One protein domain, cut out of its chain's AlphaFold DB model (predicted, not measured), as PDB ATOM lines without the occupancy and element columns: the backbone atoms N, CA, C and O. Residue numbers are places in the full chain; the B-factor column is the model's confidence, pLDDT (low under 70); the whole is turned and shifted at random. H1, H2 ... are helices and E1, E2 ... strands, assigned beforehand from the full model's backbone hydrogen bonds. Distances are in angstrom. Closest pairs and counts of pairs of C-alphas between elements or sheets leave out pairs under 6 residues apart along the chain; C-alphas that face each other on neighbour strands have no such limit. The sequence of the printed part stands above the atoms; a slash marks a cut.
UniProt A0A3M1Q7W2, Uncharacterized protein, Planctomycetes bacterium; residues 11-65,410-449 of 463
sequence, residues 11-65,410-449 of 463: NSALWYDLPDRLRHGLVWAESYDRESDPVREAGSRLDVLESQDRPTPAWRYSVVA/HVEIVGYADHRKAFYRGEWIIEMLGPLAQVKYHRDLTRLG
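AT A GLANCE: This is residues 11 to 65 and 410 to 449 of the 463 residues of an uncharacterized protein of Planctomycetes bacterium (UniProt A0A3M1Q7W2). A single twisted wall of five antiparallel strands forms the body, with three short helices near its E1 and E2 side: H1 only grazes the sheet, while H2 and H3 make a small corner off it. At the other end of the longest dimension, residues 432 to 437, in the link from E4 to E5, stick out from the sheet. The printed part has 95 residues, with three named helices and five named strands in the order H1, E1, H2, H3, E2, E3, E4, E5; the sheet's order is E1, E2, E3, E4, E5, and the class is mixed, helices and strands. The whole is only just loose, close to compact, with a radius of gyration of the C-alphas of 15.0 A and spans of 47 by 32 by 21 A.

IN THESE COORDINATES: In the sheet, E4 holds residues 423 to 431 and is 25.7 A long from first to last C-alpha. E3, residues 410 to 417, measures 23.6 A and begins at C-alpha 410 (-29.876, -36.740, -37.593). E2, residues 58 to 65, measures 23.2 A. E5, residues 438 to 444, measures 17.5 A and ends at C-alpha 444 (-25.277, -49.632, -39.867). E1, residues 25 to 29, measures 11.0 A. H1, residues 19 to 22, begins at C-alpha 19 (-26.455, -30.634, -52.671) and is 4.9 A long. H2, residues 38 to 42, is 5.9 A long, and H3, residues 45 to 50, is 8.7 A long.

HOW THE PARTS SIT: E1 and E5 are the edge strands. E3, E4 and E5 form a meander, each strand the antiparallel neighbour of the one before; E3 and E4 are a hairpin, as are E4 and E5. Within hydrogen-bond range are N 411 and O 428 of E3 and E4, at 2.8 A, and N 427 and O 443 of E4 and E5, at 2.9 A. E2 is antiparallel to E3 at 152 degrees, with N 62 and O 414 at 2.8 A. E1 is antiparallel to E2 at 164 degrees, with N 25 and O 61 at 2.8 A. H1 only grazes the sheet with residues 19 to 22; its closest C-alphas to E2 are those of Leu 22 and Val 63, 5.4 A apart. H2 is not on the sheet, but only just, with 4 pairs of C-alphas within 10 A. H2 and H3 touch only at the corner by their link, the closest C-alphas being those of Val 39 and Arg 45, 5.0 A apart. H3 is not on the sheet. In H2 and H3 every O i to N i+4 pair is within hydrogen-bond range; H1 is too short for such a pair, and its 1 pair of O i and N i+3 is within range.

THE WHOLE: The two C-alphas farthest apart are those of Asp 53 and Gly 434, at 48.8 A. Residues 66 to 409 are not printed, and C-alphas 65 and 410 are 9.2 A apart across this cut, which the link from E2 to E3 spans. Of the links that are printed whole, none is long. The mean pLDDT of the printed part is 90.6, and no printed residue is under 70.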
ATOM      1  N   ASN A  11     -28.152 -22.114 -38.548       86.88
ATOM      2  CA  ASN A  11     -28.413 -21.580 -39.877       86.88
ATOM      3  C   ASN A  11     -28.781 -22.718 -40.837       86.88
ATOM      4  O   ASN A  11     -27.927 -23.256 -41.545       86.88
ATOM      5  N   SER A  12     -30.054 -23.120 -40.822       86.12
ATOM      6  CA  SER A  12     -30.547 -24.256 -41.613       86.12
ATOM      7  C   SER A  12     -30.318 -24.100 -43.115       86.12
ATOM      8  O   SER A  12     -30.072 -25.105 -43.778       86.12
ATOM      9  N   ALA A  13     -30.294 -22.871 -43.639       85.25
ATOM     10  CA  ALA A  13     -30.006 -22.592 -45.049       85.25
ATOM     11  C   ALA A  13     -28.619 -23.098 -45.497       85.25
ATOM     12  O   ALA A  13     -28.378 -23.316 -46.678       85.25
ATOM     13  N   LEU A  14     -27.692 -23.325 -44.557       86.50
ATOM     14  CA  LEU A  14     -26.336 -23.782 -44.862       86.50
ATOM     15  C   LEU A  14     -26.126 -25.288 -44.698       86.50
ATOM     16  O   LEU A  14     -25.012 -25.754 -44.940       86.50
ATOM     17  N   TRP A  15     -27.124 -26.059 -44.261       89.62
ATOM     18  CA  TRP A  15     -26.938 -27.499 -44.043       89.62
ATOM     19  C   TRP A  15     -28.181 -28.380 -44.195       89.62
ATOM     20  O   TRP A  15     -28.017 -29.597 -44.271       89.62
ATOM     21  N   TYR A  16     -29.395 -27.827 -44.214       92.12
ATOM     22  CA  TYR A  16     -30.630 -28.617 -44.293       92.12
ATOM     23  C   TYR A  16     -30.833 -29.237 -45.675       92.12
ATOM     24  O   TYR A  16     -31.238 -30.392 -45.777       92.12
ATOM     25  N   ASP A  17     -30.498 -28.500 -46.725       91.00
ATOM     26  CA  ASP A  17     -30.491 -28.979 -48.100       91.00
ATOM     27  C   ASP A  17     -29.385 -28.243 -48.858       91.00
ATOM     28  O   ASP A  17     -29.507 -27.064 -49.171       91.00
ATOM     29  N   LEU A  18     -28.242 -28.903 -49.039       88.75
ATOM     30  CA  LEU A  18     -27.055 -28.306 -49.646       88.75
ATOM     31  C   LEU A  18     -26.350 -29.303 -50.581       88.75
ATOM     32  O   LEU A  18     -25.237 -29.764 -50.275       88.75
ATOM     33  N   PRO A  19     -26.972 -29.641 -51.728       88.50
ATOM     34  CA  PRO A  19     -26.455 -30.634 -52.671       88.50
ATOM     35  C   PRO A  19     -25.022 -30.345 -53.118       88.50
ATOM     36  O   PRO A  19     -24.185 -31.242 -53.050       88.50
ATOM     37  N   ASP A  20     -24.674 -29.090 -53.410       85.31
ATOM     38  CA  ASP A  20     -23.326 -28.671 -53.843       85.31
ATOM     39  C   ASP A  20     -22.178 -29.081 -52.900       85.31
ATOM     40  O   ASP A  20     -20.996 -29.111 -53.281       85.31
ATOM     41  N   ARG A  21     -22.498 -29.337 -51.625       85.75
ATOM     42  CA  ARG A  21     -21.532 -29.778 -50.607       85.75
ATOM     43  C   ARG A  21     -21.747 -31.207 -50.130       85.75
ATOM     44  O   ARG A  21     -20.811 -31.798 -49.583       85.75
ATOM     45  N   LEU A  22     -22.969 -31.717 -50.235       91.25
ATOM     46  CA  LEU A  22     -23.395 -32.949 -49.578       91.25
ATOM     47  C   LEU A  22     -23.792 -34.055 -50.553       91.25
ATOM     48  O   LEU A  22     -24.045 -35.167 -50.100       91.25
ATOM     49  N   ARG A  23     -23.762 -33.797 -51.863       92.50
ATOM     50  CA  ARG A  23     -23.907 -34.791 -52.926       92.50
ATOM     51  C   ARG A  23     -22.547 -35.110 -53.551       92.50
ATOM     52  O   ARG A  23     -21.770 -34.208 -53.848       92.50
ATOM     53  N   HIS A  24     -22.256 -36.400 -53.739       92.88
ATOM     54  CA  HIS A  24     -21.038 -36.902 -54.398       92.88
ATOM     55  C   HIS A  24     -19.712 -36.357 -53.839       92.88
ATOM     56  O   HIS A  24     -18.700 -36.331 -54.542       92.88
ATOM     57  N   GLY A  25     -19.679 -35.966 -52.564       92.00
ATOM     58  CA  GLY A  25     -18.509 -35.370 -51.936       92.00
ATOM     59  C   GLY A  25     -17.303 -36.307 -51.969       92.00
ATOM     60  O   GLY A  25     -17.380 -37.459 -51.538       92.00
ATOM     61  N   LEU A  26     -16.166 -35.810 -52.457       93.06
ATOM     62  CA  LEU A  26     -14.941 -36.595 -52.563       93.06
ATOM     63  C   LEU A  26     -14.296 -36.841 -51.191       93.06
ATOM     64  O   LEU A  26     -13.836 -35.912 -50.513       93.06
ATOM     65  N   VAL A  27     -14.209 -38.116 -50.802       91.88
ATOM     66  CA  VAL A  27     -13.436 -38.562 -49.631       91.88
ATOM     67  C   VAL A  27     -11.970 -38.722 -50.014       91.88
ATOM     68  O   VAL A  27     -11.089 -38.210 -49.323       91.88
ATOM     69  N   TRP A  28     -11.718 -39.443 -51.107       92.94
ATOM     70  CA  TRP A  28     -10.383 -39.753 -51.604       92.94
ATOM     71  C   TRP A  28     -10.443 -40.152 -53.077       92.94
ATOM     72  O   TRP A  28     -11.353 -40.882 -53.469       92.94
ATOM     73  N   ALA A  29      -9.441 -39.752 -53.855       91.06
ATOM     74  CA  ALA A  29      -9.176 -40.283 -55.186       91.06
ATOM     75  C   ALA A  29      -7.674 -40.454 -55.414       91.06
ATOM     76  O   ALA A  29      -6.853 -39.822 -54.749       91.06
ATOM     77  N   GLU A  30      -7.324 -41.306 -56.374       86.12
ATOM     78  CA  GLU A  30      -5.934 -41.509 -56.784       86.12
ATOM     79  C   GLU A  30      -5.381 -40.331 -57.603       86.12
ATOM     80  O   GLU A  30      -4.209 -39.988 -57.458       86.12
ATOM     81  N   SER A  31      -6.199 -39.722 -58.471       83.25
ATOM     82  CA  SER A  31      -5.707 -38.816 -59.529       83.25
ATOM     83  C   SER A  31      -6.246 -37.386 -59.489       83.25
ATOM     84  O   SER A  31      -5.846 -36.585 -60.328       83.25
ATOM     85  N   TYR A  32      -7.131 -37.049 -58.552       84.69
ATOM     86  CA  TYR A  32      -7.697 -35.705 -58.433       84.69
ATOM     87  C   TYR A  32      -7.879 -35.298 -56.969       84.69
ATOM     88  O   TYR A  32      -8.014 -36.152 -56.087       84.69
ATOM     89  N   ASP A  33      -7.848 -33.989 -56.716       86.38
ATOM     90  CA  ASP A  33      -8.169 -33.405 -55.416       86.38
ATOM     91  C   ASP A  33      -9.617 -32.880 -55.382       86.38
ATOM     92  O   ASP A  33     -10.418 -33.164 -56.269       86.38
ATOM     93  N   ARG A  34      -9.988 -32.175 -54.307       80.31
ATOM     94  CA  ARG A  34     -11.353 -31.656 -54.125       80.31
ATOM     95  C   ARG A  34     -11.699 -30.488 -55.047       80.31
ATOM     96  O   ARG A  34     -12.884 -30.263 -55.274       80.31
ATOM     97  N   GLU A  35     -10.712 -29.717 -55.492       82.06
ATOM     98  CA  GLU A  35     -10.931 -28.569 -56.376       82.06
ATOM     99  C   GLU A  35     -10.949 -28.988 -57.845       82.06
ATOM    100  O   GLU A  35     -11.677 -28.384 -58.622       82.06
ATOM    101  N   SER A  36     -10.222 -30.050 -58.202       84.19
ATOM    102  CA  SER A  36     -10.166 -30.611 -59.556       84.19
ATOM    103  C   SER A  36     -11.011 -31.887 -59.727       84.19
ATOM    104  O   SER A  36     -10.628 -32.787 -60.481       84.19
ATOM    105  N   ASP A  37     -12.083 -32.046 -58.948       90.00
ATOM    106  CA  ASP A  37     -12.927 -33.246 -58.979       90.00
ATOM    107  C   ASP A  37     -13.866 -33.218 -60.203       90.00
ATOM    108  O   ASP A  37     -14.783 -32.392 -60.235       90.00
ATOM    109  N   PRO A  38     -13.723 -34.138 -61.179       89.81
ATOM    110  CA  PRO A  38     -14.517 -34.112 -62.407       89.81
ATOM    111  C   PRO A  38     -16.020 -34.282 -62.162       89.81
ATOM    112  O   PRO A  38     -16.820 -33.734 -62.911       89.81
ATOM    113  N   VAL A  39     -16.429 -35.006 -61.113       89.50
ATOM    114  CA  VAL A  39     -17.858 -35.160 -60.774       89.50
ATOM    115  C   VAL A  39     -18.432 -33.857 -60.234       89.50
ATOM    116  O   VAL A  39     -19.568 -33.511 -60.540       89.50
ATOM    117  N   ARG A  40     -17.638 -33.104 -59.468       86.81
ATOM    118  CA  ARG A  40     -18.026 -31.779 -58.983       86.81
ATOM    119  C   ARG A  40     -18.129 -30.778 -60.134       86.81
ATOM    120  O   ARG A  40     -19.048 -29.972 -60.138       86.81
ATOM    121  N   GLU A  41     -17.200 -30.830 -61.089       87.00
ATOM    122  CA  GLU A  41     -17.204 -29.957 -62.270       87.00
ATOM    123  C   GLU A  41     -18.361 -30.268 -63.227       87.00
ATOM    124  O   GLU A  41     -19.000 -29.350 -63.735       87.00
ATOM    125  N   ALA A  42     -18.636 -31.552 -63.465       86.62
ATOM    126  CA  ALA A  42     -19.714 -31.991 -64.345       86.62
ATOM    127  C   ALA A  42     -21.103 -31.872 -63.700       86.62
ATOM    128  O   ALA A  42     -22.099 -31.813 -64.412       86.62
ATOM    129  N   GLY A  43     -21.186 -31.896 -62.367       84.50
ATOM    130  CA  GLY A  43     -22.449 -31.964 -61.625       84.50
ATOM    131  C   GLY A  43     -23.124 -33.342 -61.654       84.50
ATOM    132  O   GLY A  43     -24.015 -33.588 -60.848       84.50
ATOM    133  N   SER A  44     -22.666 -34.256 -62.516       86.56
ATOM    134  CA  SER A  44     -23.178 -35.619 -62.662       86.56
ATOM    135  C   SER A  44     -22.056 -36.633 -62.477       86.56
ATOM    136  O   SER A  44     -21.026 -36.605 -63.157       86.56
ATOM    137  N   ARG A  45     -22.252 -37.565 -61.541       89.75
ATOM    138  CA  ARG A  45     -21.350 -38.709 -61.381       89.75
ATOM    139  C   ARG A  45     -21.510 -39.700 -62.527       89.75
ATOM    140  O   ARG A  45     -20.509 -40.245 -62.990       89.75
ATOM    141  N   LEU A  46     -22.743 -39.924 -62.969       88.56
ATOM    142  CA  LEU A  46     -23.068 -40.883 -64.017       88.56
ATOM    143  C   LEU A  46     -22.377 -40.507 -65.333       88.56
ATOM    144  O   LEU A  46     -21.637 -41.326 -65.874       88.56
ATOM    145  N   ASP A  47     -22.475 -39.245 -65.749       88.88
ATOM    146  CA  ASP A  47     -21.847 -38.734 -66.976       88.88
ATOM    147  C   ASP A  47     -20.325 -38.936 -66.955       88.88
ATOM    148  O   ASP A  47     -19.708 -39.351 -67.940       88.88
ATOM    149  N   VAL A  48     -19.697 -38.681 -65.803       88.88
ATOM    150  CA  VAL A  48     -18.252 -38.859 -65.632       88.88
ATOM    151  C   VAL A  48     -17.864 -40.329 -65.731       88.88
ATOM    152  O   VAL A  48     -16.874 -40.642 -66.393       88.88
ATOM    153  N   LEU A  49     -18.619 -41.235 -65.107       88.88
ATOM    154  CA  LEU A  49     -18.338 -42.670 -65.173       88.88
ATOM    155  C   LEU A  49     -18.549 -43.231 -66.582       88.88
ATOM    156  O   LEU A  49     -17.734 -44.034 -67.031       88.88
ATOM    157  N   GLU A  50     -19.582 -42.784 -67.294       89.94
ATOM    158  CA  GLU A  50     -19.861 -43.196 -68.674       89.94
ATOM    159  C   GLU A  50     -18.836 -42.651 -69.675       89.94
ATOM    160  O   GLU A  50     -18.534 -43.301 -70.676       89.94
ATOM    161  N   SER A  51     -18.242 -41.489 -69.388       88.56
ATOM    162  CA  SER A  51     -17.177 -40.910 -70.215       88.56
ATOM    163  C   SER A  51     -15.830 -41.645 -70.109       88.56
ATOM    164  O   SER A  51     -14.916 -41.371 -70.892       88.56
ATOM    165  N   GLN A  52     -15.678 -42.565 -69.149       85.56
ATOM    166  CA  GLN A  52     -14.417 -43.245 -68.848       85.56
ATOM    167  C   GLN A  52     -14.492 -44.745 -69.150       85.56
ATOM    168  O   GLN A  52     -15.271 -45.475 -68.549       85.56
ATOM    169  N   ASP A  53     -13.565 -45.256 -69.971       82.56
ATOM    170  CA  ASP A  53     -13.413 -46.710 -70.189       82.56
ATOM    171  C   ASP A  53     -13.115 -47.472 -68.882       82.56
ATOM    172  O   ASP A  53     -13.454 -48.650 -68.724       82.56
ATOM    173  N   ARG A  54     -12.412 -46.815 -67.951       84.12
ATOM    174  CA  ARG A  54     -12.102 -47.318 -66.610       84.12
ATOM    175  C   ARG A  54     -12.163 -46.165 -65.611       84.12
ATOM    176  O   ARG A  54     -11.285 -45.304 -65.673       84.12
ATOM    177  N   PRO A  55     -13.129 -46.176 -64.677       85.62
ATOM    178  CA  PRO A  55     -13.223 -45.151 -63.653       85.62
ATOM    179  C   PRO A  55     -11.947 -45.056 -62.821       85.62
ATOM    180  O   PRO A  55     -11.440 -46.066 -62.318       85.62
ATOM    181  N   THR A  56     -11.450 -43.835 -62.638       88.56
ATOM    182  CA  THR A  56     -10.356 -43.573 -61.693       88.56
ATOM    183  C   THR A  56     -10.785 -43.979 -60.277       88.56
ATOM    184  O   THR A  56     -11.905 -43.652 -59.870       88.56
ATOM    185  N   PRO A  57      -9.932 -44.660 -59.486       92.62
ATOM    186  CA  PRO A  57     -10.286 -45.033 -58.130       92.62
ATOM    187  C   PRO A  57     -10.620 -43.827 -57.258       92.62
ATOM    188  O   PRO A  57      -9.747 -43.041 -56.894       92.62
ATOM    189  N   ALA A  58     -11.894 -43.730 -56.891       93.00
ATOM    190  CA  ALA A  58     -12.381 -42.739 -55.952       93.00
ATOM    191  C   ALA A  58     -13.438 -43.296 -55.005       93.00
ATOM    192  O   ALA A  58     -14.144 -44.262 -55.320       93.00
ATOM    193  N   TRP A  59     -13.498 -42.669 -53.834       94.38
ATOM    194  CA  TRP A  59     -14.463 -42.898 -52.774       94.38
ATOM    195  C   TRP A  59     -15.208 -41.607 -52.495       94.38
ATOM    196  O   TRP A  59     -14.598 -40.555 -52.272       94.38
ATOM    197  N   ARG A  60     -16.527 -41.713 -52.471       94.00
ATOM    198  CA  ARG A  60     -17.442 -40.591 -52.334       94.00
ATOM    199  C   ARG A  60     -18.399 -40.816 -51.188       94.00
ATOM    200  O   ARG A  60     -18.554 -41.939 -50.706       94.00
ATOM    201  N   TYR A  61     -19.034 -39.734 -50.770       95.06
ATOM    202  CA  TYR A  61     -20.168 -39.779 -49.871       95.06
ATOM    203  C   TYR A  61     -21.294 -38.877 -50.369       95.06
ATOM    204  O   TYR A  61     -21.050 -37.858 -51.013       95.06
ATOM    205  N   SER A  62     -22.517 -39.230 -50.003       95.12
ATOM    206  CA  SER A  62     -23.663 -38.333 -50.028       95.12
ATOM    207  C   SER A  62     -24.313 -38.332 -48.646       95.12
ATOM    208  O   SER A  62     -24.361 -39.375 -47.993       95.12
ATOM    209  N   VAL A  63     -24.775 -37.174 -48.184       95.31
ATOM    210  CA  VAL A  63     -25.638 -37.071 -47.000       95.31
ATOM    211  C   VAL A  63     -27.055 -36.888 -47.499       95.31
ATOM    212  O   VAL A  63     -27.286 -35.971 -48.278       95.31
ATOM    213  N   VAL A  64     -27.959 -37.769 -47.098       94.31
ATOM    214  CA  VAL A  64     -29.275 -37.936 -47.724       94.31
ATOM    215  C   VAL A  64     -30.380 -37.862 -46.681       94.31
ATOM    216  O   VAL A  64     -30.170 -38.188 -45.513       94.31
ATOM    217  N   ALA A  65     -31.549 -37.400 -47.105       94.12
ATOM    218  CA  ALA A  65     -32.766 -37.416 -46.310       94.12
ATOM    219  C   ALA A  65     -33.995 -37.362 -47.232       94.12
ATOM    220  O   ALA A  65     -33.905 -36.790 -48.324       94.12
ATOM    221  N   HIS A 410     -29.791 -35.496 -36.863       96.19
ATOM    222  CA  HIS A 410     -29.876 -36.740 -37.593       96.19
ATOM    223  C   HIS A 410     -29.096 -36.641 -38.902       96.19
ATOM    224  O   HIS A 410     -29.229 -35.667 -39.658       96.19
ATOM    225  N   VAL A 411     -28.291 -37.659 -39.175       95.69
ATOM    226  CA  VAL A 411     -27.466 -37.742 -40.370       95.69
ATOM    227  C   VAL A 411     -27.520 -39.154 -40.910       95.69
ATOM    228  O   VAL A 411     -27.066 -40.084 -40.246       95.69
ATOM    229  N   GLU A 412     -27.958 -39.280 -42.153       96.19
ATOM    230  CA  GLU A 412     -27.789 -40.498 -42.921       96.19
ATOM    231  C   GLU A 412     -26.750 -40.275 -44.022       96.19
ATOM    232  O   GLU A 412     -26.816 -39.307 -44.781       96.19
ATOM    233  N   ILE A 413     -25.736 -41.141 -44.070       95.62
ATOM    234  CA  ILE A 413     -24.626 -41.035 -45.018       95.62
ATOM    235  C   ILE A 413     -24.530 -42.314 -45.829       95.62
ATOM    236  O   ILE A 413     -24.442 -43.416 -45.283       95.62
ATOM    237  N   VAL A 414     -24.426 -42.133 -47.139       96.31
ATOM    238  CA  VAL A 414     -24.123 -43.190 -48.093       96.31
ATOM    239  C   VAL A 414     -22.714 -42.963 -48.625       96.31
ATOM    240  O   VAL A 414     -22.452 -41.966 -49.290       96.31
ATOM    241  N   GLY A 415     -21.787 -43.866 -48.318       96.31
ATOM    242  CA  GLY A 415     -20.437 -43.890 -48.876       96.31
ATOM    243  C   GLY A 415     -20.328 -44.934 -49.982       96.31
ATOM    244  O   GLY A 415     -20.830 -46.040 -49.817       96.31
ATOM    245  N   TYR A 416     -19.671 -44.629 -51.097       95.44
ATOM    246  CA  TYR A 416     -19.556 -45.555 -52.231       95.44
ATOM    247  C   TYR A 416     -18.286 -45.329 -53.047       95.44
ATOM    248  O   TYR A 416     -17.637 -44.286 -52.960       95.44
ATOM    249  N   ALA A 417     -17.902 -46.345 -53.816       93.94
ATOM    250  CA  ALA A 417     -16.749 -46.305 -54.702       93.94
ATOM    251  C   ALA A 417     -17.166 -46.158 -56.173       93.94
ATOM    252  O   ALA A 417     -18.073 -46.830 -56.648       93.94
ATOM    253  N   ASP A 418     -16.428 -45.343 -56.920       91.81
ATOM    254  CA  ASP A 418     -16.662 -45.125 -58.358       91.81
ATOM    255  C   ASP A 418     -16.192 -46.301 -59.228       91.81
ATOM    256  O   ASP A 418     -16.722 -46.574 -60.297       91.81
ATOM    257  N   HIS A 419     -15.190 -47.030 -58.744       89.31
ATOM    258  CA  HIS A 419     -14.443 -48.045 -59.491       89.31
ATOM    259  C   HIS A 419     -14.844 -49.486 -59.138       89.31
ATOM    260  O   HIS A 419     -14.298 -50.443 -59.688       89.31
ATOM    261  N   ARG A 420     -15.748 -49.672 -58.171       89.44
ATOM    262  CA  ARG A 420     -16.225 -50.987 -57.715       89.44
ATOM    263  C   ARG A 420     -17.595 -50.856 -57.067       89.44
ATOM    264  O   ARG A 420     -17.916 -49.816 -56.511       89.44
ATOM    265  N   LYS A 421     -18.353 -51.949 -57.025       86.62
ATOM    266  CA  LYS A 421     -19.678 -52.020 -56.384       86.62
ATOM    267  C   LYS A 421     -19.597 -52.114 -54.850       86.62
ATOM    268  O   LYS A 421     -20.191 -53.006 -54.253       86.62
ATOM    269  N   ALA A 422     -18.789 -51.259 -54.221       93.75
ATOM    270  CA  ALA A 422     -18.659 -51.181 -52.768       93.75
ATOM    271  C   ALA A 422     -19.395 -49.948 -52.251       93.75
ATOM    272  O   ALA A 422     -19.213 -48.855 -52.789       93.75
ATOM    273  N   PHE A 423     -20.174 -50.134 -51.191       95.69
ATOM    274  CA  PHE A 423     -20.873 -49.059 -50.509       95.69
ATOM    275  C   PHE A 423     -20.976 -49.330 -49.007       95.69
ATOM    276  O   PHE A 423     -20.737 -50.446 -48.543       95.69
ATOM    277  N   TYR A 424     -21.314 -48.287 -48.266       96.31
ATOM    278  CA  TYR A 424     -21.646 -48.298 -46.854       96.31
ATOM    279  C   TYR A 424     -22.792 -47.318 -46.638       96.31
ATOM    280  O   TYR A 424     -22.764 -46.218 -47.190       96.31
ATOM    281  N   ARG A 425     -23.773 -47.697 -45.826       97.00
ATOM    282  CA  ARG A 425     -24.882 -46.823 -45.447       97.00
ATOM    283  C   ARG A 425     -24.973 -46.790 -43.932       97.00
ATOM    284  O   ARG A 425     -25.059 -47.841 -43.299       97.00
ATOM    285  N   GLY A 426     -24.920 -45.599 -43.354       96.75
ATOM    286  CA  GLY A 426     -24.935 -45.420 -41.908       96.75
ATOM    287  C   GLY A 426     -25.820 -44.264 -41.481       96.75
ATOM    288  O   GLY A 426     -25.979 -43.289 -42.210       96.75
ATOM    289  N   GLU A 427     -26.352 -44.389 -40.276       96.19
ATOM    290  CA  GLU A 427     -27.218 -43.416 -39.626       96.19
ATOM    291  C   GLU A 427     -26.598 -43.004 -38.291       96.19
ATOM    292  O   GLU A 427     -26.064 -43.845 -37.560       96.19
ATOM    293  N   TRP A 428     -26.667 -41.716 -37.960       96.75
ATOM    294  CA  TRP A 428     -26.192 -41.174 -36.691       96.75
ATOM    295  C   TRP A 428     -27.103 -40.079 -36.167       96.75
ATOM    296  O   TRP A 428     -27.630 -39.270 -36.926       96.75
ATOM    297  N   ILE A 429     -27.148 -39.972 -34.842       96.62
ATOM    298  CA  ILE A 429     -27.627 -38.772 -34.158       96.62
ATOM    299  C   ILE A 429     -26.443 -38.149 -33.435       96.62
ATOM    300  O   ILE A 429     -25.814 -38.773 -32.573       96.62
ATOM    301  N   ILE A 430     -26.122 -36.919 -33.818       95.31
ATOM    302  CA  ILE A 430     -24.973 -36.168 -33.319       95.31
ATOM    303  C   ILE A 430     -25.485 -34.998 -32.486       95.31
ATOM    304  O   ILE A 430     -26.191 -34.128 -32.986       95.31
ATOM    305  N   GLU A 431     -25.099 -34.963 -31.216       94.00
ATOM    306  CA  GLU A 431     -25.360 -33.848 -30.313       94.00
ATOM    307  C   GLU A 431     -24.200 -32.844 -30.358       94.00
ATOM    308  O   GLU A 431     -23.038 -33.187 -30.133       94.00
ATOM    309  N   MET A 432     -24.536 -31.589 -30.638       89.75
ATOM    310  CA  MET A 432     -23.638 -30.443 -30.777       89.75
ATOM    311  C   MET A 432     -23.716 -29.520 -29.552       89.75
ATOM    312  O   MET A 432     -23.644 -28.301 -29.676       89.75
ATOM    313  N   LEU A 433     -23.886 -30.094 -28.357       86.25
ATOM    314  CA  LEU A 433     -23.875 -29.340 -27.104       86.25
ATOM    315  C   LEU A 433     -22.458 -29.226 -26.539       86.25
ATOM    316  O   LEU A 433     -21.813 -30.220 -26.200       86.25
ATOM    317  N   GLY A 434     -21.998 -27.985 -26.380       78.44
ATOM    318  CA  GLY A 434     -20.684 -27.678 -25.827       78.44
ATOM    319  C   GLY A 434     -19.536 -27.843 -26.834       78.44
ATOM    320  O   GLY A 434     -19.736 -27.814 -28.047       78.44
ATOM    321  N   PRO A 435     -18.285 -27.983 -26.357       75.75
ATOM    322  CA  PRO A 435     -17.103 -27.883 -27.215       75.75
ATOM    323  C   PRO A 435     -16.864 -29.117 -28.094       75.75
ATOM    324  O   PRO A 435     -16.049 -29.066 -29.020       75.75
ATOM    325  N   LEU A 436     -17.523 -30.244 -27.820       83.75
ATOM    326  CA  LEU A 436     -17.312 -31.509 -28.518       83.75
ATOM    327  C   LEU A 436     -18.634 -32.042 -29.059       83.75
ATOM    328  O   LEU A 436     -19.616 -32.116 -28.332       83.75
ATOM    329  N   ALA A 437     -18.615 -32.461 -30.323       90.12
ATOM    330  CA  ALA A 437     -19.707 -33.225 -30.905       90.12
ATOM    331  C   ALA A 437     -19.744 -34.618 -30.265       90.12
ATOM    332  O   ALA A 437     -18.697 -35.260 -30.133       90.12
ATOM    333  N   GLN A 438     -20.931 -35.083 -29.888       93.12
ATOM    334  CA  GLN A 438     -21.142 -36.383 -29.258       93.12
ATOM    335  C   GLN A 438     -22.047 -37.244 -30.131       93.12
ATOM    336  O   GLN A 438     -23.113 -36.805 -30.546       93.12
ATOM    337  N   VAL A 439     -21.650 -38.488 -30.384       95.06
ATOM    338  CA  VAL A 439     -22.524 -39.465 -31.046       95.06
ATOM    339  C   VAL A 439     -23.465 -40.041 -29.993       95.06
ATOM    340  O   VAL A 439     -23.011 -40.654 -29.029       95.06
ATOM    341  N   LYS A 440     -24.767 -39.805 -30.155       95.44
ATOM    342  CA  LYS A 440     -25.822 -40.290 -29.250       95.44
ATOM    343  C   LYS A 440     -26.411 -41.614 -29.710       95.44
ATOM    344  O   LYS A 440     -26.759 -42.440 -28.878       95.44
ATOM    345  N   TYR A 441     -26.478 -41.800 -31.022       96.06
ATOM    346  CA  TYR A 441     -26.995 -42.992 -31.673       96.06
ATOM    347  C   TYR A 441     -26.186 -43.250 -32.940       96.06
ATOM    348  O   TYR A 441     -25.737 -42.299 -33.588       96.06
ATOM    349  N   HIS A 442     -25.991 -44.523 -33.278       95.81
ATOM    350  CA  HIS A 442     -25.451 -44.918 -34.569       95.81
ATOM    351  C   HIS A 442     -26.013 -46.268 -35.012       95.81
ATOM    352  O   HIS A 442     -26.173 -47.175 -34.192       95.81
ATOM    353  N   ARG A 443     -26.222 -46.433 -36.319       95.31
ATOM    354  CA  ARG A 443     -26.662 -47.698 -36.910       95.31
ATOM    355  C   ARG A 443     -26.030 -47.927 -38.274       95.31
ATOM    356  O   ARG A 443     -25.869 -47.007 -39.066       95.31
ATOM    357  N   ASP A 444     -25.664 -49.178 -38.533       96.94
ATOM    358  CA  ASP A 444     -25.277 -49.632 -39.867       96.94
ATOM    359  C   ASP A 444     -26.534 -50.090 -40.618       96.94
ATOM    360  O   ASP A 444     -27.202 -51.045 -40.209       96.94
ATOM    361  N   LEU A 445     -26.848 -49.388 -41.705       96.12
ATOM    362  CA  LEU A 445     -27.989 -49.640 -42.580       96.12
ATOM    363  C   LEU A 445     -27.579 -50.342 -43.880       96.12
ATOM    364  O   LEU A 445     -28.421 -50.569 -44.739       96.12
ATOM    365  N   THR A 446     -26.317 -50.756 -44.037       95.50
ATOM    366  CA  THR A 446     -25.798 -51.370 -45.276       95.50
ATOM    367  C   THR A 446     -26.600 -52.605 -45.709       95.50
ATOM    368  O   THR A 446     -26.676 -52.917 -46.896       95.50
ATOM    369  N   ARG A 447     -27.247 -53.305 -44.765       94.12
ATOM    370  CA  ARG A 447     -28.129 -54.452 -45.054       94.12
ATOM    371  C   ARG A 447     -29.428 -54.083 -45.776       94.12
ATOM    372  O   ARG A 447     -30.012 -54.968 -46.385       94.12
ATOM    373  N   LEU A 448     -29.844 -52.820 -45.720       92.50
ATOM    374  CA  LEU A 448     -30.968 -52.278 -46.492       92.50
ATOM    375  C   LEU A 448     -30.552 -51.892 -47.923       92.50
ATOM    376  O   LEU A 448     -31.353 -51.366 -48.681       92.50
ATOM    377  N   GLY A 449     -29.295 -52.146 -48.306       91.50
ATOM    378  CA  GLY A 449     -28.758 -51.764 -49.606       91.50
ATOM    379  C   GLY A 449     -28.285 -50.310 -49.657       91.50
ATOM    380  O   GLY A 449     -28.281 -49.595 -48.653       91.50
TER     381      GLY A 449